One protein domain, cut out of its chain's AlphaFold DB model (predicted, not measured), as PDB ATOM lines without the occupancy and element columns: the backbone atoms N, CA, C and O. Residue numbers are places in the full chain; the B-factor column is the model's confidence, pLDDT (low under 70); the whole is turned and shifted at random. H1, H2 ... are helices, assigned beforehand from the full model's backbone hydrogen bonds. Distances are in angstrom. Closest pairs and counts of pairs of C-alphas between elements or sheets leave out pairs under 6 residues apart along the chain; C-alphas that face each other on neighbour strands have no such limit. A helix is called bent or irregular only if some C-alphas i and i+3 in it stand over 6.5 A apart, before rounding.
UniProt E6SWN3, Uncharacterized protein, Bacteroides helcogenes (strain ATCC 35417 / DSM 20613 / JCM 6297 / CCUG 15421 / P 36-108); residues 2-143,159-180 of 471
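AT A GLANCE: This is residues 2 to 143 and 159 to 180 of the 471 residues of an uncharacterized protein of Bacteroides helcogenes (strain ATCC 35417 / DSM 20613 / JCM 6297 / CCUG 15421 / P 36-108) (UniProt E6SWN3). An up-and-down bundle of H1a, H5, H6, H7 and H8, each running against the one before, has H5 in its middle and H8 along H6. At one end H4 spans from H5 to H7, H2 packs on H4 and H5, and H3 lies farthest out. The printed part has 164 residues with eight named helices, H1 to H8 in chain order, and no named strand: all helix. It is compact, with a radius of gyration of the C-alphas of 17.0 A and spans of 54 by 40 by 23 A.

HOW THE PARTS SIT: H1, residues 2 to 23, assigned as one helix by its hydrogen bonds, is bent: C-alphas 11 and 14 are 6.5 A apart, and its arms H1a, residues 2 to 11, and H1b, residues 14 to 23, stand at 11 degrees. H1b touches residues 69 to 80 of the hub H5, residues 69 to 95; their closest C-alphas, Trp 20 and Ala 73, are 5.1 A apart. H2, residues 25 to 33, touches residues 63 to 67 of H4, residues 54 to 67, closest at C-alphas Glu 32 and Phe 66, 5.2 A. H3, residues 41 to 47, touches residues 54 to 57 of H4, closest at C-alphas Gln 47 and Tyr 57, 5.9 A. H5 and H6, residues 98 to 115, form a hairpin, closest at C-alphas Ser 87 and Ser 104, 5.1 A. H7, residues 122 to 143, touches H5 the same way at a shallow tilt of 29 degrees, closest at C-alphas Val 90 and Ala 135, 5.1 A. H8, residues 159 to 179, touches H6, closest at C-alphas Trp 102 and Ser 162, 5.3 A. Every O i to N i+4 pair is within hydrogen-bond range in H1a, H1b, H2, H3, H5 and H7, against 7 of 10 in H4, 7 of 14 in H6 and 14 of 17 in H8.

IN THESE COORDINATES: C-alpha 2 opens H1a at (92.069, -26.297, 99.061). H5 measures 38.7 A, H6 28.1 A, H7 31.8 A and H8 30.5 A. H6 is irregular, with C-alphas 99 and 102 7.2 A apart. H8 ends at C-alpha 179, (106.729, 3.622, 103.326).

THE WHOLE: The C-alphas farthest apart, Asp 42 and Phe 160, are 55.7 A apart. Residues 144 to 158 are not printed; C-alphas 143 and 159 are 26.7 A apart across the cut. Of the links printed whole, none is long. Residues 51 to 52 have pLDDT under 70.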
ATOM      1  N   LYS A   2      92.304 -26.983 100.354       79.50
ATOM      2  CA  LYS A   2      92.069 -26.297  99.061       79.50
ATOM      3  C   LYS A   2      91.515 -24.862  99.169       79.50
ATOM      4  O   LYS A   2      92.089 -23.968  98.573       79.50
ATOM      5  N   LYS A   3      90.478 -24.620  99.988       85.12
ATOM      6  CA  LYS A   3      89.897 -23.270 100.177       85.12
ATOM      7  C   LYS A   3      90.861 -22.248 100.811       85.12
ATOM      8  O   LYS A   3      90.871 -21.106 100.386       85.12
ATOM      9  N   ILE A   4      91.666 -22.662 101.795       85.50
ATOM     10  CA  ILE A   4      92.616 -21.774 102.498       85.50
ATOM     11  C   ILE A   4      93.822 -21.473 101.602       85.50
ATOM     12  O   ILE A   4      94.207 -20.323 101.480       85.50
ATOM     13  N   LEU A   5      94.352 -22.486 100.907       87.69
ATOM     14  CA  LEU A   5      95.449 -22.309  99.946       87.69
ATOM     15  C   LEU A   5      95.041 -21.388  98.789       87.69
ATOM     16  O   LEU A   5      95.788 -20.497  98.401       87.69
ATOM     17  N   LEU A   6      93.823 -21.577  98.266       91.19
ATOM     18  CA  LEU A   6      93.269 -20.695  97.244       91.19
ATOM     19  C   LEU A   6      93.114 -19.265  97.773       91.19
ATOM     20  O   LEU A   6      93.482 -18.329  97.077       91.19
ATOM     21  N   PHE A   7      92.622 -19.094  99.004       93.06
ATOM     22  CA  PHE A   7      92.545 -17.782  99.643       93.06
ATOM     23  C   PHE A   7      93.926 -17.124  99.779       93.06
ATOM     24  O   PHE A   7      94.069 -15.972  99.393       93.06
ATOM     25  N   HIS A   8      94.947 -17.847 100.251       93.62
ATOM     26  CA  HIS A   8      96.306 -17.314 100.375       93.62
ATOM     27  C   HIS A   8      96.850 -16.810  99.031       93.62
ATOM     28  O   HIS A   8      97.376 -15.701  98.963       93.62
ATOM     29  N   LEU A   9      96.679 -17.585  97.952       94.62
ATOM     30  CA  LEU A   9      97.098 -17.180  96.606       94.62
ATOM     31  C   LEU A   9      96.320 -15.966  96.090       94.62
ATOM     32  O   LEU A   9      96.932 -15.032  95.573       94.62
ATOM     33  N   LEU A  10      94.991 -15.971  96.243       95.25
ATOM     34  CA  LEU A  10      94.121 -14.868  95.819       95.25
ATOM     35  C   LEU A  10      94.342 -13.591  96.639       95.25
ATOM     36  O   LEU A  10      94.042 -12.508  96.154       95.25
ATOM     37  N   LEU A  11      94.875 -13.711  97.855       94.75
ATOM     38  CA  LEU A  11      95.281 -12.581  98.678       94.75
ATOM     39  C   LEU A  11      96.661 -12.058  98.257       94.75
ATOM     40  O   LEU A  11      96.805 -10.879  97.958       94.75
ATOM     41  N   ALA A  12      97.681 -12.918  98.231       95.12
ATOM     42  CA  ALA A  12      99.064 -12.482  98.053       95.12
ATOM     43  C   ALA A  12      99.388 -12.069  96.610       95.12
ATOM     44  O   ALA A  12     100.007 -11.027  96.400       95.12
ATOM     45  N   CYS A  13      98.965 -12.854  95.612       96.38
ATOM     46  CA  CYS A  13      99.420 -12.651  94.234       96.38
ATOM     47  C   CYS A  13      98.940 -11.318  93.637       96.38
ATOM     48  O   CYS A  13      99.781 -10.587  93.116       96.38
ATOM     49  N   PRO A  14      97.647 -10.940  93.724       97.31
ATOM     50  CA  PRO A  14      97.192  -9.668  93.163       97.31
ATOM     51  C   PRO A  14      97.840  -8.469  93.851       97.31
ATOM     52  O   PRO A  14      98.206  -7.505  93.190       97.31
ATOM     53  N   VAL A  15      98.014  -8.541  95.172       96.25
ATOM     54  CA  VAL A  15      98.576  -7.437  95.950       96.25
ATOM     55  C   VAL A  15     100.054  -7.231  95.597       96.25
ATOM     56  O   VAL A  15     100.444  -6.116  95.266       96.25
ATOM     57  N   VAL A  16     100.865  -8.294  95.592       96.62
ATOM     58  CA  VAL A  16     102.288  -8.212  95.206       96.62
ATOM     59  C   VAL A  16     102.441  -7.773  93.751       96.62
ATOM     60  O   VAL A  16     103.286  -6.927  93.456       96.62
ATOM     61  N   PHE A  17     101.589  -8.279  92.855       97.88
ATOM     62  CA  PHE A  17     101.582  -7.852  91.461       97.88
ATOM     63  C   PHE A  17     101.321  -6.351  91.337       97.88
ATOM     64  O   PHE A  17     102.058  -5.672  90.632       97.88
ATOM     65  N   VAL A  18     100.321  -5.813  92.043       97.38
ATOM     66  CA  VAL A  18     100.010  -4.376  92.025       97.38
ATOM     67  C   VAL A  18     101.152  -3.545  92.610       97.38
ATOM     68  O   VAL A  18     101.456  -2.495  92.056       97.38
ATOM     69  N   VAL A  19     101.816  -4.003  93.674       96.31
ATOM     70  CA  VAL A  19     102.977  -3.300  94.247       96.31
ATOM     71  C   VAL A  19     104.088  -3.158  93.206       96.31
ATOM     72  O   VAL A  19     104.509  -2.045  92.905       96.31
ATOM     73  N   TRP A  20     104.509  -4.257  92.585       97.00
ATOM     74  CA  TRP A  20     105.554  -4.218  91.561       97.00
ATOM     75  C   TRP A  20     105.110  -3.494  90.290       97.00
ATOM     76  O   TRP A  20     105.861  -2.713  89.714       97.00
ATOM     77  N   TYR A  21     103.872  -3.719  89.853       97.44
ATOM     78  CA  TYR A  21     103.364  -3.134  88.625       97.44
ATOM     79  C   TYR A  21     103.119  -1.637  88.770       97.44
ATOM     80  O   TYR A  21     103.477  -0.905  87.864       97.44
ATOM     81  N   VAL A  22     102.513  -1.155  89.856       96.56
ATOM     82  CA  VAL A  22     102.082   0.248  90.004       96.56
ATOM     83  C   VAL A  22     103.070   1.076  90.816       96.56
ATOM     84  O   VAL A  22     103.363   2.196  90.406       96.56
ATOM     85  N   VAL A  23     103.568   0.547  91.938       96.31
ATOM     86  CA  VAL A  23     104.353   1.322  92.916       96.31
ATOM     87  C   VAL A  23     105.838   1.363  92.561       96.31
ATOM     88  O   VAL A  23     106.432   2.428  92.674       96.31
ATOM     89  N   PHE A  24     106.410   0.253  92.076       96.50
ATOM     90  CA  PHE A  24     107.845   0.142  91.752       96.50
ATOM     91  C   PHE A  24     108.161  -0.185  90.275       96.50
ATOM     92  O   PHE A  24     108.932  -1.109  89.985       96.50
ATOM     93  N   PRO A  25     107.560   0.518  89.298       96.69
ATOM     94  CA  PRO A  25     107.763   0.204  87.890       96.69
ATOM     95  C   PRO A  25     109.153   0.555  87.356       96.69
ATOM     96  O   PRO A  25     109.632  -0.129  86.451       96.69
ATOM     97  N   ASN A  26     109.803   1.598  87.876       96.81
ATOM     98  CA  ASN A  26     111.113   2.019  87.383       96.81
ATOM     99  C   ASN A  26     112.223   1.141  87.953       96.81
ATOM    100  O   ASN A  26     113.210   0.900  87.267       96.81
ATOM    101  N   THR A  27     112.021   0.557  89.134       96.00
ATOM    102  CA  THR A  27     112.876  -0.518  89.649       96.00
ATOM    103  C   THR A  27     112.896  -1.719  88.695       96.00
ATOM    104  O   THR A  27     113.968  -2.232  88.386       96.00
ATOM    105  N   ILE A  28     111.743  -2.137  88.150       96.56
ATOM    106  CA  ILE A  28     111.677  -3.223  87.150       96.56
ATOM    107  C   ILE A  28     112.480  -2.862  85.892       96.56
ATOM    108  O   ILE A  28     113.280  -3.672  85.422       96.56
ATOM    109  N   TRP A  29     112.284  -1.649  85.368       95.38
ATOM    110  CA  TRP A  29     113.026  -1.147  84.208       95.38
ATOM    111  C   TRP A  29     114.540  -1.116  84.469       95.38
ATOM    112  O   TRP A  29     115.327  -1.595  83.653       95.38
ATOM    113  N   PHE A  30     114.947  -0.635  85.642       94.62
ATOM    114  CA  PHE A  30     116.348  -0.558  86.043       94.62
ATOM    115  C   PHE A  30     116.989  -1.949  86.174       94.62
ATOM    116  O   PHE A  30     118.118  -2.157  85.729       94.62
ATOM    117  N   MET A  31     116.269  -2.925  86.738       94.62
ATOM    118  CA  MET A  31     116.737  -4.312  86.842       94.62
ATOM    119  C   MET A  31     116.955  -4.960  85.467       94.62
ATOM    120  O   MET A  31     117.954  -5.653  85.284       94.62
ATOM    121  N   GLU A  32     116.069  -4.721  84.489       94.31
ATOM    122  CA  GLU A  32     116.294  -5.171  83.106       94.31
ATOM    123  C   GLU A  32     117.551  -4.536  82.526       94.31
ATOM    124  O   GLU A  32     118.437  -5.244  82.051       94.31
ATOM    125  N   GLY A  33     117.629  -3.203  82.577       91.25
ATOM    126  CA  GLY A  33     118.685  -2.449  81.913       91.25
ATOM    127  C   GLY A  33     120.083  -2.848  82.380       91.25
ATOM    128  O   GLY A  33     121.015  -2.817  81.576       91.25
ATOM    129  N   ASN A  34     120.212  -3.273  83.640       91.56
ATOM    130  CA  ASN A  34     121.469  -3.701  84.256       91.56
ATOM    131  C   ASN A  34     121.750  -5.209  84.155       91.56
ATOM    132  O   ASN A  34     122.811  -5.662  84.587       91.56
ATOM    133  N   ALA A  35     120.847  -5.986  83.562       92.12
ATOM    134  CA  ALA A  35     121.054  -7.398  83.276       92.12
ATOM    135  C   ALA A  35     121.567  -7.612  81.846       92.12
ATOM    136  O   ALA A  35     121.443  -6.750  80.981       92.12
ATOM    137  N   PHE A  36     122.116  -8.793  81.570       92.19
ATOM    138  CA  PHE A  36     122.392  -9.245  80.208       92.19
ATOM    139  C   PHE A  36     122.261 -10.760  80.119       92.19
ATOM    140  O   PHE A  36     122.790 -11.484  80.965       92.19
ATOM    141  N   PHE A  37     121.597 -11.229  79.066       92.81
ATOM    142  CA  PHE A  37     121.457 -12.646  78.754       92.81
ATOM    143  C   PHE A  37     121.694 -12.889  77.268       92.81
ATOM    144  O   PHE A  37     121.175 -12.155  76.432       92.81
ATOM    145  N   SER A  38     122.407 -13.959  76.924       90.69
ATOM    146  CA  SER A  38     122.563 -14.422  75.547       90.69
ATOM    147  C   SER A  38     122.554 -15.945  75.502       90.69
ATOM    148  O   SER A  38     123.141 -16.598  76.356       90.69
ATOM    149  N   THR A  39     121.944 -16.528  74.471       90.19
ATOM    150  CA  THR A  39     122.031 -17.976  74.205       90.19
ATOM    151  C   THR A  39     123.335 -18.382  73.508       90.19
ATOM    152  O   THR A  39     123.487 -19.532  73.097       90.19
ATOM    153  N   ALA A  40     124.292 -17.459  73.342       88.44
ATOM    154  CA  ALA A  40     125.595 -17.778  72.771       88.44
ATOM    155  C   ALA A  40     126.299 -18.897  73.574       88.44
ATOM    156  O   ALA A  40     126.328 -18.813  74.804       88.44
ATOM    157  N   PRO A  41     126.881 -19.916  72.907       86.81
ATOM    158  CA  PRO A  41     127.550 -21.025  73.589       86.81
ATOM    159  C   PRO A  41     128.617 -20.558  74.576       86.81
ATOM    160  O   PRO A  41     128.628 -21.031  75.705       86.81
ATOM    161  N   ASP A  42     129.427 -19.570  74.193       86.94
ATOM    162  CA  ASP A  42     130.508 -19.039  75.030       86.94
ATOM    163  C   ASP A  42     129.974 -18.378  76.309       86.94
ATOM    164  O   ASP A  42     130.528 -18.570  77.388       86.94
ATOM    165  N   PHE A  43     128.852 -17.652  76.212       87.38
ATOM    166  CA  PHE A  43     128.202 -17.037  77.372       87.38
ATOM    167  C   PHE A  43     127.630 -18.101  78.310       87.38
ATOM    168  O   PHE A  43     127.869 -18.061  79.513       87.38
ATOM    169  N   THR A  44     126.904 -19.078  77.762       85.38
ATOM    170  CA  THR A  44     126.329 -20.177  78.547       85.38
ATOM    171  C   THR A  44     127.420 -21.023  79.207       85.38
ATOM    172  O   THR A  44     127.303 -21.352  80.382       85.38
ATOM    173  N   ALA A  45     128.499 -21.339  78.487       86.31
ATOM    174  CA  ALA A  45     129.624 -22.105  79.013       86.31
ATOM    175  C   ALA A  45     130.342 -21.359  80.146       86.31
ATOM    176  O   ALA A  45     130.634 -21.964  81.175       86.31
ATOM    177  N   LEU A  46     130.568 -20.049  79.994       84.44
ATOM    178  CA  LEU A  46     131.175 -19.216  81.034       84.44
ATOM    179  C   LEU A  46     130.290 -19.126  82.285       84.44
ATOM    180  O   LEU A  46     130.778 -19.259  83.398       84.44
ATOM    181  N   GLN A  47     128.982 -18.935  82.116       82.56
ATOM    182  CA  GLN A  47     128.051 -18.808  83.243       82.56
ATOM    183  C   GLN A  47     127.781 -20.138  83.963       82.56
ATOM    184  O   GLN A  47     127.319 -20.141  85.097       82.56
ATOM    185  N   LEU A  48     128.054 -21.277  83.324       84.12
ATOM    186  CA  LEU A  48     127.876 -22.608  83.912       84.12
ATOM    187  C   LEU A  48     129.204 -23.276  84.297       84.12
ATOM    188  O   LEU A  48     129.204 -24.443  84.687       84.12
ATOM    189  N   SER A  49     130.332 -22.562  84.215       83.25
ATOM    190  CA  SER A  49     131.642 -23.132  84.545       83.25
ATOM    191  C   SER A  49     131.818 -23.396  86.042       83.25
ATOM    192  O   SER A  49     132.618 -24.250  86.421       83.25
ATOM    193  N   LEU A  50     131.088 -22.676  86.901       73.62
ATOM    194  CA  LEU A  50     131.119 -22.860  88.351       73.62
ATOM    195  C   LEU A  50     129.805 -23.484  88.860       73.62
ATOM    196  O   LEU A  50     128.725 -23.023  88.486       73.62
ATOM    197  N   PRO A  51     129.857 -24.476  89.774       65.19
ATOM    198  CA  PRO A  51     128.667 -25.190  90.254       65.19
ATOM    199  C   PRO A  51     127.577 -24.310  90.886       65.19
ATOM    200  O   PRO A  51     126.413 -24.704  90.907       65.19
ATOM    201  N   ALA A  52     127.929 -23.134  91.415       65.69
ATOM    202  CA  ALA A  52     126.989 -22.206  92.047       65.69
ATOM    203  C   ALA A  52     126.359 -21.191  91.068       65.69
ATOM    204  O   ALA A  52     125.414 -20.493  91.439       65.69
ATOM    205  N   ASP A  53     126.837 -21.120  89.822       82.75
ATOM    206  CA  ASP A  53     126.507 -20.027  88.897       82.75
ATOM    207  C   ASP A  53     125.286 -20.307  88.005       82.75
ATOM    208  O   ASP A  53     124.769 -19.400  87.352       82.75
ATOM    209  N   TRP A  54     124.699 -21.509  88.079       86.12
ATOM    210  CA  TRP A  54     123.432 -21.806  87.395       86.12
ATOM    211  C   TRP A  54     122.294 -20.864  87.828       86.12
ATOM    212  O   TRP A  54     121.433 -20.525  87.017       86.12
ATOM    213  N   MET A  55     122.300 -20.400  89.087       91.00
ATOM    214  CA  MET A  55     121.323 -19.424  89.585       91.00
ATOM    215  C   MET A  55     121.520 -18.052  88.946       91.00
ATOM    216  O   MET A  55     120.532 -17.381  88.657       91.00
ATOM    217  N   LYS A  56     122.770 -17.644  88.689       89.38
ATOM    218  CA  LYS A  56     123.070 -16.397  87.970       89.38
ATOM    219  C   LYS A  56     122.553 -16.485  86.543       89.38
ATOM    220  O   LYS A  56     121.833 -15.588  86.114       89.38
ATOM    221  N   TYR A  57     122.826 -17.597  85.857       91.25
ATOM    222  CA  TYR A  57     122.324 -17.852  84.506       91.25
ATOM    223  C   TYR A  57     120.789 -17.811  84.438       91.25
ATOM    224  O   TYR A  57     120.216 -17.126  83.591       91.25
ATOM    225  N   ALA A  58     120.110 -18.494  85.366       92.81
ATOM    226  CA  ALA A  58     118.652 -18.477  85.457       92.81
ATOM    227  C   ALA A  58     118.104 -17.081  85.810       92.81
ATOM    228  O   ALA A  58     117.111 -16.649  85.227       92.81
ATOM    229  N   GLY A  59     118.763 -16.354  86.716       93.75
ATOM    230  CA  GLY A  59     118.388 -14.996  87.107       93.75
ATOM    231  C   GLY A  59     118.434 -14.037  85.928       93.75
ATOM    232  O   GLY A  59     117.445 -13.370  85.634       93.75
ATOM    233  N   VAL A  60     119.530 -14.042  85.173       92.50
ATOM    234  CA  VAL A  60     119.696 -13.131  84.032       92.50
ATOM    235  C   VAL A  60     118.804 -13.526  82.853       92.50
ATOM    236  O   VAL A  60     118.303 -12.653  82.144       92.50
ATOM    237  N   TYR A  61     118.511 -14.824  82.696       94.25
ATOM    238  CA  TYR A  61     117.476 -15.292  81.776       94.25
ATOM    239  C   TYR A  61     116.093 -14.745  82.143       94.25
ATOM    240  O   TYR A  61     115.345 -14.367  81.247       94.25
ATOM    241  N   LEU A  62     115.728 -14.688  83.424       96.38
ATOM    242  CA  LEU A  62     114.434 -14.144  83.851       96.38
ATOM    243  C   LEU A  62     114.394 -12.611  83.770       96.38
ATOM    244  O   LEU A  62     113.374 -12.051  83.367       96.38
ATOM    245  N   LEU A  63     115.503 -11.933  84.076       95.69
ATOM    246  CA  LEU A  63     115.603 -10.471  84.038       95.69
ATOM    247  C   LEU A  63     115.344  -9.883  82.647       95.69
ATOM    248  O   LEU A  63     114.782  -8.801  82.553       95.69
ATOM    249  N   GLN A  64     115.644 -10.591  81.554       94.00
ATOM    250  CA  GLN A  64     115.345 -10.072  80.209       94.00
ATOM    251  C   GLN A  64     113.839  -9.809  79.977       94.00
ATOM    252  O   GLN A  64     113.476  -8.970  79.157       94.00
ATOM    253  N   PHE A  65     112.948 -10.506  80.697       95.94
ATOM    254  CA  PHE A  65     111.497 -10.314  80.591       95.94
ATOM    255  C   PHE A  65     111.001  -9.077  81.349       95.94
ATOM    256  O   PHE A  65     109.864  -8.656  81.132       95.94
ATOM    257  N   PHE A  66     111.847  -8.472  82.192       96.06
ATOM    258  CA  PHE A  66     111.553  -7.211  82.874       96.06
ATOM    259  C   PHE A  66     111.502  -6.039  81.883       96.06
ATOM    260  O   PHE A  66     110.940  -4.997  82.210       96.06
ATOM    261  N   TYR A  67     111.956  -6.251  80.639       92.25
ATOM    262  CA  TYR A  67     111.697  -5.361  79.504       92.25
ATOM    263  C   TYR A  67     110.208  -5.016  79.383       92.25
ATOM    264  O   TYR A  67     109.834  -3.877  79.113       92.25
ATOM    265  N   PHE A  68     109.339  -5.997  79.643       94.12
ATOM    266  CA  PHE A  68     107.917  -5.756  79.805       94.12
ATOM    267  C   PHE A  68     107.610  -5.548  81.288       94.12
ATOM    268  O   PHE A  68     107.727  -6.479  82.085       94.12
ATOM    269  N   ARG A  69     107.096  -4.367  81.646       94.94
ATOM    270  CA  ARG A  69     106.643  -4.040  83.013       94.94
ATOM    271  C   ARG A  69     105.755  -5.132  83.624       94.94
ATOM    272  O   ARG A  69     105.937  -5.528  84.772       94.94
ATOM    273  N   MET A  70     104.817  -5.658  82.834       96.75
ATOM    274  CA  MET A  70     103.945  -6.762  83.248       96.75
ATOM    275  C   MET A  70     104.726  -8.063  83.488       96.75
ATOM    276  O   MET A  70     104.447  -8.764  84.454       96.75
ATOM    277  N   GLY A  71     105.713  -8.375  82.643       96.38
ATOM    278  CA  GLY A  71     106.554  -9.566  82.774       96.38
ATOM    279  C   GLY A  71     107.367  -9.559  84.068       96.38
ATOM    280  O   GLY A  71     107.317 -10.532  84.818       96.38
ATOM    281  N   GLY A  72     108.029  -8.441  84.380       96.62
ATOM    282  CA  GLY A  72     108.774  -8.287  85.635       96.62
ATOM    283  C   GLY A  72     107.890  -8.442  86.877       96.62
ATOM    284  O   GLY A  72     108.208  -9.225  87.774       96.62
ATOM    285  N   ALA A  73     106.724  -7.786  86.895       97.62
ATOM    286  CA  ALA A  73     105.773  -7.892  88.003       97.62
ATOM    287  C   ALA A  73     105.216  -9.318  88.174       97.62
ATOM    288  O   ALA A  73     105.063  -9.795  89.301       97.62
ATOM    289  N   LEU A  74     104.943 -10.028  87.072       98.00
ATOM    290  CA  LEU A  74     104.518 -11.431  87.102       98.00
ATOM    291  C   LEU A  74     105.618 -12.346  87.648       98.00
ATOM    292  O   LEU A  74     105.312 -13.210  88.465       98.00
ATOM    293  N   ILE A  75     106.878 -12.155  87.249       97.81
ATOM    294  CA  ILE A  75     108.005 -12.968  87.737       97.81
ATOM    295  C   ILE A  75     108.222 -12.754  89.239       97.81
ATOM    296  O   ILE A  75     108.317 -13.731  89.983       97.81
ATOM    297  N   GLN A  76     108.225 -11.503  89.712       97.38
ATOM    298  CA  GLN A  76     108.364 -11.228  91.147       97.38
ATOM    299  C   GLN A  76     107.210 -11.827  91.960       97.38
ATOM    300  O   GLN A  76     107.418 -12.393  93.036       97.38
ATOM    301  N   THR A  77     105.994 -11.775  91.416       97.62
ATOM    302  CA  THR A  77     104.807 -12.377  92.033       97.62
ATOM    303  C   THR A  77     104.875 -13.904  92.027       97.62
ATOM    304  O   THR A  77     104.486 -14.546  93.002       97.62
ATOM    305  N   LEU A  78     105.402 -14.504  90.956       97.69
ATOM    306  CA  LEU A  78     105.588 -15.947  90.840       97.69
ATOM    307  C   LEU A  78     106.543 -16.474  91.914       97.69
ATOM    308  O   LEU A  78     106.240 -17.493  92.534       97.69
ATOM    309  N   PHE A  79     107.650 -15.777  92.192       97.94
ATOM    310  CA  PHE A  79     108.545 -16.167  93.284       97.94
ATOM    311  C   PHE A  79     107.828 -16.166  94.636       97.94
ATOM    312  O   PHE A  79     107.912 -17.146  95.377       97.94
ATOM    313  N   VAL A  80     107.040 -15.127  94.924       97.38
ATOM    314  CA  VAL A  80     106.228 -15.078  96.148       97.38
ATOM    315  C   VAL A  80     105.229 -16.234  96.204       97.38
ATOM    316  O   VAL A  80     105.094 -16.875  97.246       97.38
ATOM    317  N   ALA A  81     104.562 -16.552  95.093       97.38
ATOM    318  CA  ALA A  81     103.627 -17.671  95.024       97.38
ATOM    319  C   ALA A  81     104.318 -19.020  95.301       97.38
ATOM    320  O   ALA A  81     103.776 -19.844  96.039       97.38
ATOM    321  N   ILE A  82     105.528 -19.237  94.770       97.31
ATOM    322  CA  ILE A  82     106.325 -20.448  95.022       97.31
ATOM    323  C   ILE A  82     106.705 -20.551  96.504       97.31
ATOM    324  O   ILE A  82     106.517 -21.609  97.112       97.31
ATOM    325  N   VAL A  83     107.199 -19.463  97.101       97.00
ATOM    326  CA  VAL A  83     107.574 -19.397  98.525       97.00
ATOM    327  C   VAL A  83     106.366 -19.667  99.420       97.00
ATOM    328  O   VAL A  83     106.456 -20.468 100.356       97.00
ATOM    329  N   LEU A  84     105.221 -19.061  99.106       96.44
ATOM    330  CA  LEU A  84     103.969 -19.232  99.839       96.44
ATOM    331  C   LEU A  84     103.463 -20.676  99.765       96.44
ATOM    332  O   LEU A  84     103.223 -21.288 100.802       96.44
ATOM    333  N   LEU A  85     103.372 -21.256  98.564       95.31
ATOM    334  CA  LEU A  85     102.914 -22.637  98.374       95.31
ATOM    335  C   LEU A  85     103.846 -23.657  99.029       95.31
ATOM    336  O   LEU A  85     103.376 -24.629  99.623       95.31
ATOM    337  N   SER A  86     105.157 -23.430  98.955       95.56
ATOM    338  CA  SER A  86     106.151 -24.294  99.595       95.56
ATOM    339  C   SER A  86     106.033 -24.225 101.118       95.56
ATOM    340  O   SER A  86     105.992 -25.261 101.783       95.56
ATOM    341  N   SER A  87     105.882 -23.020 101.671       94.50
ATOM    342  CA  SER A  87     105.696 -22.800 103.111       94.50
ATOM    343  C   SER A  87     104.380 -23.401 103.614       94.50
ATOM    344  O   SER A  87     104.363 -24.099 104.629       94.50
ATOM    345  N   ASP A  88     103.289 -23.212 102.871       92.81
ATOM    346  CA  ASP A  88     101.997 -23.841 103.142       92.81
ATOM    347  C   ASP A  88     102.097 -25.373 103.105       92.81
ATOM    348  O   ASP A  88     101.525 -26.044 103.963       92.81
ATOM    349  N   CYS A  89     102.838 -25.943 102.148       91.31
ATOM    350  CA  CYS A  89     103.063 -27.384 102.052       91.31
ATOM    351  C   CYS A  89     103.841 -27.915 103.262       91.31
ATOM    352  O   CYS A  89     103.401 -28.877 103.896       91.31
ATOM    353  N   VAL A  90     104.957 -27.271 103.621       91.75
ATOM    354  CA  VAL A  90     105.775 -27.641 104.786       91.75
ATOM    355  C   VAL A  90     104.935 -27.608 106.063       91.75
ATOM    356  O   VAL A  90     104.887 -28.597 106.796       91.75
ATOM    357  N   LEU A  91     104.206 -26.516 106.308       91.00
ATOM    358  CA  LEU A  91     103.384 -26.362 107.508       91.00
ATOM    359  C   LEU A  91     102.186 -27.315 107.524       91.00
ATOM    360  O   LEU A  91     101.890 -27.903 108.566       91.00
ATOM    361  N   ALA A  92     101.523 -27.534 106.385       87.62
ATOM    362  CA  ALA A  92     100.437 -28.509 106.279       87.62
ATOM    363  C   ALA A  92     100.919 -29.931 106.599       87.62
ATOM    364  O   ALA A  92     100.206 -30.682 107.269       87.62
ATOM    365  N   CYS A  93     102.123 -30.291 106.149       85.88
ATOM    366  CA  CYS A  93     102.712 -31.606 106.377       85.88
ATOM    367  C   CYS A  93     103.184 -31.793 107.830       85.88
ATOM    368  O   CYS A  93     102.926 -32.847 108.418       85.88
ATOM    369  N   LEU A  94     103.834 -30.783 108.420       85.88
ATOM    370  CA  LEU A  94     104.385 -30.847 109.780       85.88
ATOM    371  C   LEU A  94     103.318 -30.695 110.867       85.88
ATOM    372  O   LEU A  94     103.254 -31.510 111.785       85.88
ATOM    373  N   LEU A  95     102.481 -29.658 110.772       82.19
ATOM    374  CA  LEU A  95     101.514 -29.321 111.817       82.19
ATOM    375  C   LEU A  95     100.214 -30.118 111.687       82.19
ATOM    376  O   LEU A  95      99.482 -30.235 112.667       82.19
ATOM    377  N   ARG A  96      99.883 -30.611 110.480       77.69
ATOM    378  CA  ARG A  96      98.608 -31.281 110.131       77.69
ATOM    379  C   ARG A  96      97.344 -30.528 110.586       77.69
ATOM    380  O   ARG A  96      96.244 -31.073 110.544       77.69
ATOM    381  N   ASN A  97      97.480 -29.250 110.948       80.12
ATOM    382  CA  ASN A  97      96.420 -28.377 111.424       80.12
ATOM    383  C   ASN A  97      96.223 -27.231 110.431       80.12
ATOM    384  O   ASN A  97      97.059 -26.340 110.281       80.12
ATOM    385  N   LYS A  98      95.069 -27.247 109.764       79.12
ATOM    386  CA  LYS A  98      94.716 -26.292 108.705       79.12
ATOM    387  C   LYS A  98      94.605 -24.856 109.214       79.12
ATOM    388  O   LYS A  98      94.689 -23.934 108.413       79.12
ATOM    389  N   ARG A  99      94.377 -24.674 110.516       81.00
ATOM    390  CA  ARG A  99      94.102 -23.365 111.112       81.00
ATOM    391  C   ARG A  99      95.369 -22.579 111.442       81.00
ATOM    392  O   ARG A  99      95.285 -21.370 111.602       81.00
ATOM    393  N   LEU A 100      96.524 -23.248 111.475       85.56
ATOM    394  CA  LEU A 100      97.844 -22.645 111.695       85.56
ATOM    395  C   LEU A 100      98.584 -22.306 110.392       85.56
ATOM    396  O   LEU A 100      99.721 -21.849 110.436       85.56
ATOM    397  N   LEU A 101      97.953 -22.508 109.228       87.81
ATOM    398  CA  LEU A 101      98.583 -22.223 107.936       87.81
ATOM    399  C   LEU A 101      98.917 -20.742 107.743       87.81
ATOM    400  O   LEU A 101      99.790 -20.443 106.948       87.81
ATOM    401  N   TRP A 102      98.313 -19.825 108.506       90.50
ATOM    402  CA  TRP A 102      98.683 -18.407 108.470       90.50
ATOM    403  C   TRP A 102     100.167 -18.154 108.791       90.50
ATOM    404  O   TRP A 102     100.708 -17.134 108.373       90.50
ATOM    405  N   LEU A 103     100.849 -19.081 109.481       91.75
ATOM    406  CA  LEU A 103     102.290 -19.007 109.749       91.75
ATOM    407  C   LEU A 103     103.138 -19.006 108.464       91.75
ATOM    408  O   LEU A 103     104.280 -18.551 108.504       91.75
ATOM    409  N   SER A 104     102.599 -19.459 107.323       92.94
ATOM    410  CA  SER A 104     103.302 -19.410 106.032       92.94
ATOM    411  C   SER A 104     103.568 -17.984 105.556       92.94
ATOM    412  O   SER A 104     104.487 -17.772 104.771       92.94
ATOM    413  N   PHE A 105     102.833 -16.991 106.068       94.50
ATOM    414  CA  PHE A 105     103.027 -15.590 105.699       94.50
ATOM    415  C   PHE A 105     104.272 -14.959 106.330       94.50
ATOM    416  O   PHE A 105     104.760 -13.961 105.812       94.50
ATOM    417  N   ILE A 106     104.827 -15.541 107.399       93.00
ATOM    418  CA  ILE A 106     106.057 -15.037 108.031       93.00
ATOM    419  C   ILE A 106     107.250 -15.102 107.056       93.00
ATOM    420  O   ILE A 106     107.820 -14.050 106.758       93.00
ATOM    421  N   PRO A 107     107.624 -16.276 106.498       93.69
ATOM    422  CA  PRO A 107     108.699 -16.341 105.508       93.69
ATOM    423  C   PRO A 107     108.352 -15.597 104.212       93.69
ATOM    424  O   PRO A 107     109.255 -15.091 103.559       93.69
ATOM    425  N   VAL A 108     107.069 -15.475 103.854       94.75
ATOM    426  CA  VAL A 108     106.631 -14.728 102.662       94.75
ATOM    427  C   VAL A 108     106.879 -13.229 102.803       94.75
ATOM    428  O   VAL A 108     107.455 -12.628 101.904       94.75
ATOM    429  N   VAL A 109     106.483 -12.613 103.920       94.88
ATOM    430  CA  VAL A 109     106.709 -11.176 104.150       94.88
ATOM    431  C   VAL A 109     108.202 -10.868 104.214       94.88
ATOM    432  O   VAL A 109     108.653  -9.883 103.628       94.88
ATOM    433  N   TRP A 110     108.982 -11.738 104.861       94.38
ATOM    434  CA  TRP A 110     110.434 -11.596 104.877       94.38
ATOM    435  C   TRP A 110     111.039 -11.727 103.471       94.38
ATOM    436  O   TRP A 110     111.881 -10.917 103.086       94.38
ATOM    437  N   PHE A 111     110.560 -12.684 102.674       96.12
ATOM    438  CA  PHE A 111     110.985 -12.855 101.290       96.12
ATOM    439  C   PHE A 111     110.662 -11.630 100.423       96.12
ATOM    440  O   PHE A 111     111.548 -11.155  99.719       96.12
ATOM    441  N   ILE A 112     109.448 -11.072 100.523       94.81
ATOM    442  CA  ILE A 112     109.045  -9.847  99.803       94.81
ATOM    443  C   ILE A 112     110.012  -8.700 100.115       94.81
ATOM    444  O   ILE A 112     110.467  -8.018  99.204       94.81
ATOM    445  N   SER A 113     110.385  -8.529 101.387       91.56
ATOM    446  CA  SER A 113     111.395  -7.541 101.787       91.56
ATOM    447  C   SER A 113     112.748  -7.775 101.116       91.56
ATOM    448  O   SER A 113     113.421  -6.825 100.730       91.56
ATOM    449  N   GLY A 114     113.157  -9.037 100.981       92.50
ATOM    450  CA  GLY A 114     114.409  -9.414 100.334       92.50
ATOM    451  C   GLY A 114     114.437  -9.164  98.823       92.50
ATOM    452  O   GLY A 114     115.525  -8.957  98.289       92.50
ATOM    453  N   GLN A 115     113.281  -9.142  98.143       94.00
ATOM    454  CA  GLN A 115     113.209  -8.944  96.687       94.00
ATOM    455  C   GLN A 115     113.747  -7.573  96.254       94.00
ATOM    456  O   GLN A 115     114.401  -7.480  95.220       94.00
ATOM    457  N   PHE A 116     113.536  -6.526  97.056       89.69
ATOM    458  CA  PHE A 116     114.008  -5.166  96.754       89.69
ATOM    459  C   PHE A 116     115.535  -5.034  96.777       89.69
ATOM    460  O   PHE A 116     116.093  -4.196  96.080       89.69
ATOM    461  N   ALA A 117     116.219  -5.883  97.545       88.69
ATOM    462  CA  ALA A 117     117.678  -5.914  97.607       88.69
ATOM    463  C   ALA A 117     118.304  -6.889  96.590       88.69
ATOM    464  O   ALA A 117     119.526  -7.043  96.556       88.69
ATOM    465  N   ASP A 118     117.495  -7.605  95.804       92.19
ATOM    466  CA  ASP A 118     117.947  -8.679  94.919       92.19
ATOM    467  C   ASP A 118     117.914  -8.276  93.442       92.19
ATOM    468  O   ASP A 118     117.094  -8.741  92.650       92.19
ATOM    469  N   MET A 119     118.876  -7.439  93.051       88.38
ATOM    470  CA  MET A 119     118.975  -6.901  91.686       88.38
ATOM    471  C   MET A 119     119.314  -7.957  90.618       88.38
ATOM    472  O   MET A 119     119.153  -7.699  89.430       88.38
ATOM    473  N   THR A 120     119.783  -9.146  91.018       90.44
ATOM    474  CA  THR A 120     120.227 -10.220  90.100       90.44
ATOM    475  C   THR A 120     119.302 -11.438  90.084       90.44
ATOM    476  O   THR A 120     119.537 -12.376  89.325       90.44
ATOM    477  N   LEU A 121     118.262 -11.448  90.928       94.38
ATOM    478  CA  LEU A 121     117.358 -12.578  91.187       94.38
ATOM    479  C   LEU A 121     118.026 -13.839  91.770       94.38
ATOM    480  O   LEU A 121     117.348 -14.844  91.997       94.38
ATOM    481  N   VAL A 122     119.337 -13.819  92.037       92.62
ATOM    482  CA  VAL A 122     120.076 -14.982  92.552       92.62
ATOM    483  C   VAL A 122     119.552 -15.383  93.926       92.62
ATOM    484  O   VAL A 122     119.356 -16.573  94.186       92.62
ATOM    485  N   ARG A 123     119.278 -14.406  94.803       92.81
ATOM    486  CA  ARG A 123     118.730 -14.702  96.133       92.81
ATOM    487  C   ARG A 123     117.323 -15.276  95.996       92.81
ATOM    488  O   ARG A 123     117.035 -16.305  96.594       92.81
ATOM    489  N   SER A 124     116.484 -14.684  95.155       95.50
ATOM    490  CA  SER A 124     115.101 -15.102  94.919       95.50
ATOM    491  C   SER A 124     115.017 -16.547  94.422       95.50
ATOM    492  O   SER A 124     114.255 -17.352  94.963       95.50
ATOM    493  N   ILE A 125     115.865 -16.907  93.455       95.38
ATOM    494  CA  ILE A 125     115.968 -18.271  92.922       95.38
ATOM    495  C   ILE A 125     116.485 -19.238  93.991       95.38
ATOM    496  O   ILE A 125     115.910 -20.318  94.163       95.38
ATOM    497  N   GLY A 126     117.527 -18.861  94.735       93.75
ATOM    498  CA  GLY A 126     118.081 -19.688  95.808       93.75
ATOM    499  C   GLY A 126     117.047 -20.000  96.891       93.75
ATOM    500  O   GLY A 126     116.842 -21.161  97.242       93.75
ATOM    501  N   TRP A 127     116.317 -18.984  97.350       94.12
ATOM    502  CA  TRP A 127     115.232 -19.121  98.323       94.12
ATOM    503  C   TRP A 127     114.109 -20.034  97.833       94.12
ATOM    504  O   TRP A 127     113.693 -20.942  98.557       94.12
ATOM    505  N   CYS A 128     113.652 -19.846  96.592       96.00
ATOM    506  CA  CYS A 128     112.644 -20.718  95.993       96.00
ATOM    507  C   CYS A 128     113.138 -22.167  95.914       96.00
ATOM    508  O   CYS A 128     112.406 -23.086  96.270       96.00
ATOM    509  N   THR A 129     114.392 -22.379  95.515       94.75
ATOM    510  CA  THR A 129     114.982 -23.720  95.386       94.75
ATOM    511  C   THR A 129     115.080 -24.424  96.739       94.75
ATOM    512  O   THR A 129     114.668 -25.579  96.870       94.75
ATOM    513  N   VAL A 130     115.558 -23.730  97.776       94.69
ATOM    514  CA  VAL A 130     115.658 -24.273  99.142       94.69
ATOM    515  C   VAL A 130     114.277 -24.608  99.709       94.69
ATOM    516  O   VAL A 130     114.086 -25.683 100.274       94.69
ATOM    517  N   LEU A 131     113.281 -23.740  99.532       94.94
ATOM    518  CA  LEU A 131     111.941 -23.993 100.067       94.94
ATOM    519  C   LEU A 131     111.193 -25.089  99.308       94.94
ATOM    520  O   LEU A 131     110.526 -25.906  99.941       94.94
ATOM    521  N   VAL A 132     111.330 -25.158  97.982       96.44
ATOM    522  CA  VAL A 132     110.742 -26.241  97.179       96.44
ATOM    523  C   VAL A 132     111.375 -27.582  97.547       96.44
ATOM    524  O   VAL A 132     110.654 -28.550  97.789       96.44
ATOM    525  N   THR A 133     112.705 -27.654  97.651       95.44
ATOM    526  CA  THR A 133     113.398 -28.890  98.058       95.44
ATOM    527  C   THR A 133     113.002 -29.317  99.470       95.44
ATOM    528  O   THR A 133     112.664 -30.483  99.678       95.44
ATOM    529  N   LEU A 134     112.932 -28.382 100.422       95.19
ATOM    530  CA  LEU A 134     112.431 -28.646 101.770       95.19
ATOM    531  C   LEU A 134     110.982 -29.158 101.755       95.19
ATOM    532  O   LEU A 134     110.677 -30.149 102.418       95.19
ATOM    533  N   ALA A 135     110.095 -28.527 100.981       93.94
ATOM    534  CA  ALA A 135     108.700 -28.940 100.859       93.94
ATOM    535  C   ALA A 135     108.571 -30.368 100.315       93.94
ATOM    536  O   ALA A 135     107.813 -31.163 100.873       93.94
ATOM    537  N   VAL A 136     109.352 -30.720  99.289       94.75
ATOM    538  CA  VAL A 136     109.391 -32.075  98.723       94.75
ATOM    539  C   VAL A 136     109.914 -33.087  99.745       94.75
ATOM    540  O   VAL A 136     109.287 -34.127  99.941       94.75
ATOM    541  N   LEU A 137     111.013 -32.791 100.447       93.69
ATOM    542  CA  LEU A 137     111.580 -33.685 101.465       93.69
ATOM    543  C   LEU A 137     110.605 -33.933 102.625       93.69
ATOM    544  O   LEU A 137     110.392 -35.079 103.027       93.69
ATOM    545  N   VAL A 138     109.974 -32.872 103.136       91.69
ATOM    546  CA  VAL A 138     108.965 -32.964 104.200       91.69
ATOM    547  C   VAL A 138     107.744 -33.753 103.720       91.69
ATOM    548  O   VAL A 138     107.225 -34.604 104.448       91.69
ATOM    549  N   TRP A 139     107.296 -33.525 102.486       89.38
ATOM    550  CA  TRP A 139     106.187 -34.271 101.900       89.38
ATOM    551  C   TRP A 139     106.511 -35.771 101.781       89.38
ATOM    552  O   TRP A 139     105.758 -36.605 102.284       89.38
ATOM    553  N   LEU A 140     107.682 -36.133 101.246       89.50
ATOM    554  CA  LEU A 140     108.137 -37.527 101.150       89.50
ATOM    555  C   LEU A 140     108.277 -38.202 102.522       89.50
ATOM    556  O   LEU A 140     107.903 -39.364 102.694       89.50
ATOM    557  N   PHE A 141     108.788 -37.482 103.521       86.56
ATOM    558  CA  PHE A 141     108.921 -38.004 104.881       86.56
ATOM    559  C   PHE A 141     107.560 -38.223 105.555       86.56
ATOM    560  O   PHE A 141     107.362 -39.201 106.280       86.56
ATOM    561  N   THR A 142     106.591 -37.346 105.297       83.12
ATOM    562  CA  THR A 142     105.248 -37.465 105.878       83.12
ATOM    563  C   THR A 142     104.395 -38.556 105.243       83.12
ATOM    564  O   THR A 142     103.537 -39.086 105.948       83.12
ATOM    565  N   LEU A 143     104.679 -38.972 104.002       77.88
ATOM    566  CA  LEU A 143     104.103 -40.188 103.404       77.88
ATOM    567  C   LEU A 143     104.491 -41.457 104.178       77.88
ATOM    568  O   LEU A 143     103.698 -42.392 104.263       77.88
ATOM    569  N   PRO A 159      89.343 -20.089 113.355       77.12
ATOM    570  CA  PRO A 159      89.174 -19.804 111.927       77.12
ATOM    571  C   PRO A 159      89.360 -18.316 111.601       77.12
ATOM    572  O   PRO A 159      89.773 -17.989 110.496       77.12
ATOM    573  N   PHE A 160      89.119 -17.423 112.565       83.12
ATOM    574  CA  PHE A 160      89.358 -15.987 112.430       83.12
ATOM    575  C   PHE A 160      90.831 -15.661 112.137       83.12
ATOM    576  O   PHE A 160      91.125 -14.922 111.198       83.12
ATOM    577  N   PHE A 161      91.767 -16.272 112.875       83.94
ATOM    578  CA  PHE A 161      93.201 -16.037 112.683       83.94
ATOM    579  C   PHE A 161      93.699 -16.550 111.328       83.94
ATOM    580  O   PHE A 161      94.577 -15.934 110.733       83.94
ATOM    581  N   SER A 162      93.101 -17.623 110.800       83.62
ATOM    582  CA  SER A 162      93.473 -18.186 109.495       83.62
ATOM    583  C   SER A 162      93.196 -17.255 108.308       83.62
ATOM    584  O   SER A 162      93.790 -17.463 107.257       83.62
ATOM    585  N   TYR A 163      92.319 -16.255 108.457       88.19
ATOM    586  CA  TYR A 163      92.030 -15.270 107.407       88.19
ATOM    587  C   TYR A 163      92.546 -13.872 107.757       88.19
ATOM    588  O   TYR A 163      93.106 -13.206 106.892       88.19
ATOM    589  N   LEU A 164      92.410 -13.428 109.012       91.69
ATOM    590  CA  LEU A 164      92.816 -12.076 109.404       91.69
ATOM    591  C   LEU A 164      94.339 -11.907 109.462       91.69
ATOM    592  O   LEU A 164      94.857 -10.905 108.976       91.69
ATOM    593  N   VAL A 165      95.066 -12.859 110.057       92.62
ATOM    594  CA  VAL A 165      96.516 -12.707 110.274       92.62
ATOM    595  C   VAL A 165      97.288 -12.628 108.956       92.62
ATOM    596  O   VAL A 165      98.114 -11.727 108.845       92.62
ATOM    597  N   PRO A 166      97.006 -13.458 107.930       93.81
ATOM    598  CA  PRO A 166      97.604 -13.289 106.607       93.81
ATOM    599  C   PRO A 166      97.398 -11.893 106.019       93.81
ATOM    600  O   PRO A 166      98.350 -11.295 105.522       93.81
ATOM    601  N   CYS A 167      96.182 -11.344 106.127       94.12
ATOM    602  CA  CYS A 167      95.880  -9.992 105.659       94.12
ATOM    603  C   CYS A 167      96.704  -8.942 106.405       94.12
ATOM    604  O   CYS A 167      97.289  -8.075 105.767       94.12
ATOM    605  N   LEU A 168      96.783  -9.027 107.738       95.44
ATOM    606  CA  LEU A 168      97.543  -8.074 108.554       95.44
ATOM    607  C   LEU A 168      99.052  -8.173 108.313       95.44
ATOM    608  O   LEU A 168      99.708  -7.143 108.201       95.44
ATOM    609  N   LEU A 169      99.600  -9.386 108.205       95.44
ATOM    610  CA  LEU A 169     101.021  -9.600 107.926       95.44
ATOM    611  C   LEU A 169     101.394  -9.074 106.541       95.44
ATOM    612  O   LEU A 169     102.376  -8.349 106.411       95.44
ATOM    613  N   LEU A 170     100.596  -9.396 105.520       95.81
ATOM    614  CA  LEU A 170     100.837  -8.916 104.164       95.81
ATOM    615  C   LEU A 170     100.676  -7.393 104.078       95.81
ATOM    616  O   LEU A 170     101.547  -6.726 103.530       95.81
ATOM    617  N   ALA A 171      99.604  -6.837 104.651       95.12
ATOM    618  CA  ALA A 171      99.368  -5.396 104.659       95.12
ATOM    619  C   ALA A 171     100.467  -4.648 105.422       95.12
ATOM    620  O   ALA A 171     100.975  -3.657 104.913       95.12
ATOM    621  N   GLY A 172     100.873  -5.132 106.599       95.25
ATOM    622  CA  GLY A 172     101.958  -4.542 107.385       95.25
ATOM    623  C   GLY A 172     103.311  -4.639 106.681       95.25
ATOM    624  O   GLY A 172     104.041  -3.654 106.627       95.25
ATOM    625  N   GLY A 173     103.612  -5.792 106.077       93.75
ATOM    626  CA  GLY A 173     104.830  -5.999 105.297       93.75
ATOM    627  C   GLY A 173     104.915  -5.069 104.091       93.75
ATOM    628  O   GLY A 173     105.933  -4.420 103.888       93.75
ATOM    629  N   ILE A 174     103.833  -4.952 103.322       94.50
ATOM    630  CA  ILE A 174     103.776  -4.064 102.156       94.50
ATOM    631  C   ILE A 174     103.774  -2.601 102.573       94.50
ATOM    632  O   ILE A 174     104.473  -1.807 101.958       94.50
ATOM    633  N   PHE A 175     103.031  -2.237 103.619       95.44
ATOM    634  CA  PHE A 175     103.050  -0.881 104.154       95.44
ATOM    635  C   PHE A 175     104.469  -0.478 104.552       95.44
ATOM    636  O   PHE A 175     104.893   0.620 104.210       95.44
ATOM    637  N   TYR A 176     105.225  -1.372 105.192       94.06
ATOM    638  CA  TYR A 176     106.630  -1.133 105.505       94.06
ATOM    639  C   TYR A 176     107.460  -0.856 104.239       94.06
ATOM    640  O   TYR A 176     108.062   0.205 104.167       94.06
ATOM    641  N   GLN A 177     107.402  -1.709 103.207       92.44
ATOM    642  CA  GLN A 177     108.154  -1.483 101.955       92.44
ATOM    643  C   GLN A 177     107.732  -0.186 101.243       92.44
ATOM    644  O   GLN A 177     108.543   0.656 100.883       92.44
ATOM    645  N   VAL A 178     106.426   0.039 101.103       92.94
ATOM    646  CA  VAL A 178     105.880   1.217 100.414       92.94
ATOM    647  C   VAL A 178     106.118   2.505 101.202       92.94
ATOM    648  O   VAL A 178     106.045   3.584 100.621       92.94
ATOM    649  N   THR A 179     106.379   2.444 102.512       93.62
ATOM    650  CA  THR A 179     106.729   3.622 103.326       93.62
ATOM    651  C   THR A 179     108.220   3.785 103.572       93.62
ATOM    652  O   THR A 179     108.617   4.868 104.010       93.62
ATOM    653  N   ASP A 180     109.020   2.774 103.235       94.50
ATOM    654  CA  ASP A 180     110.464   2.798 103.371       94.50
ATOM    655  C   ASP A 180     111.078   3.947 102.562       94.50
ATOM    656  O   ASP A 180     110.705   4.214 101.416       94.50
TER     657      ASP A 180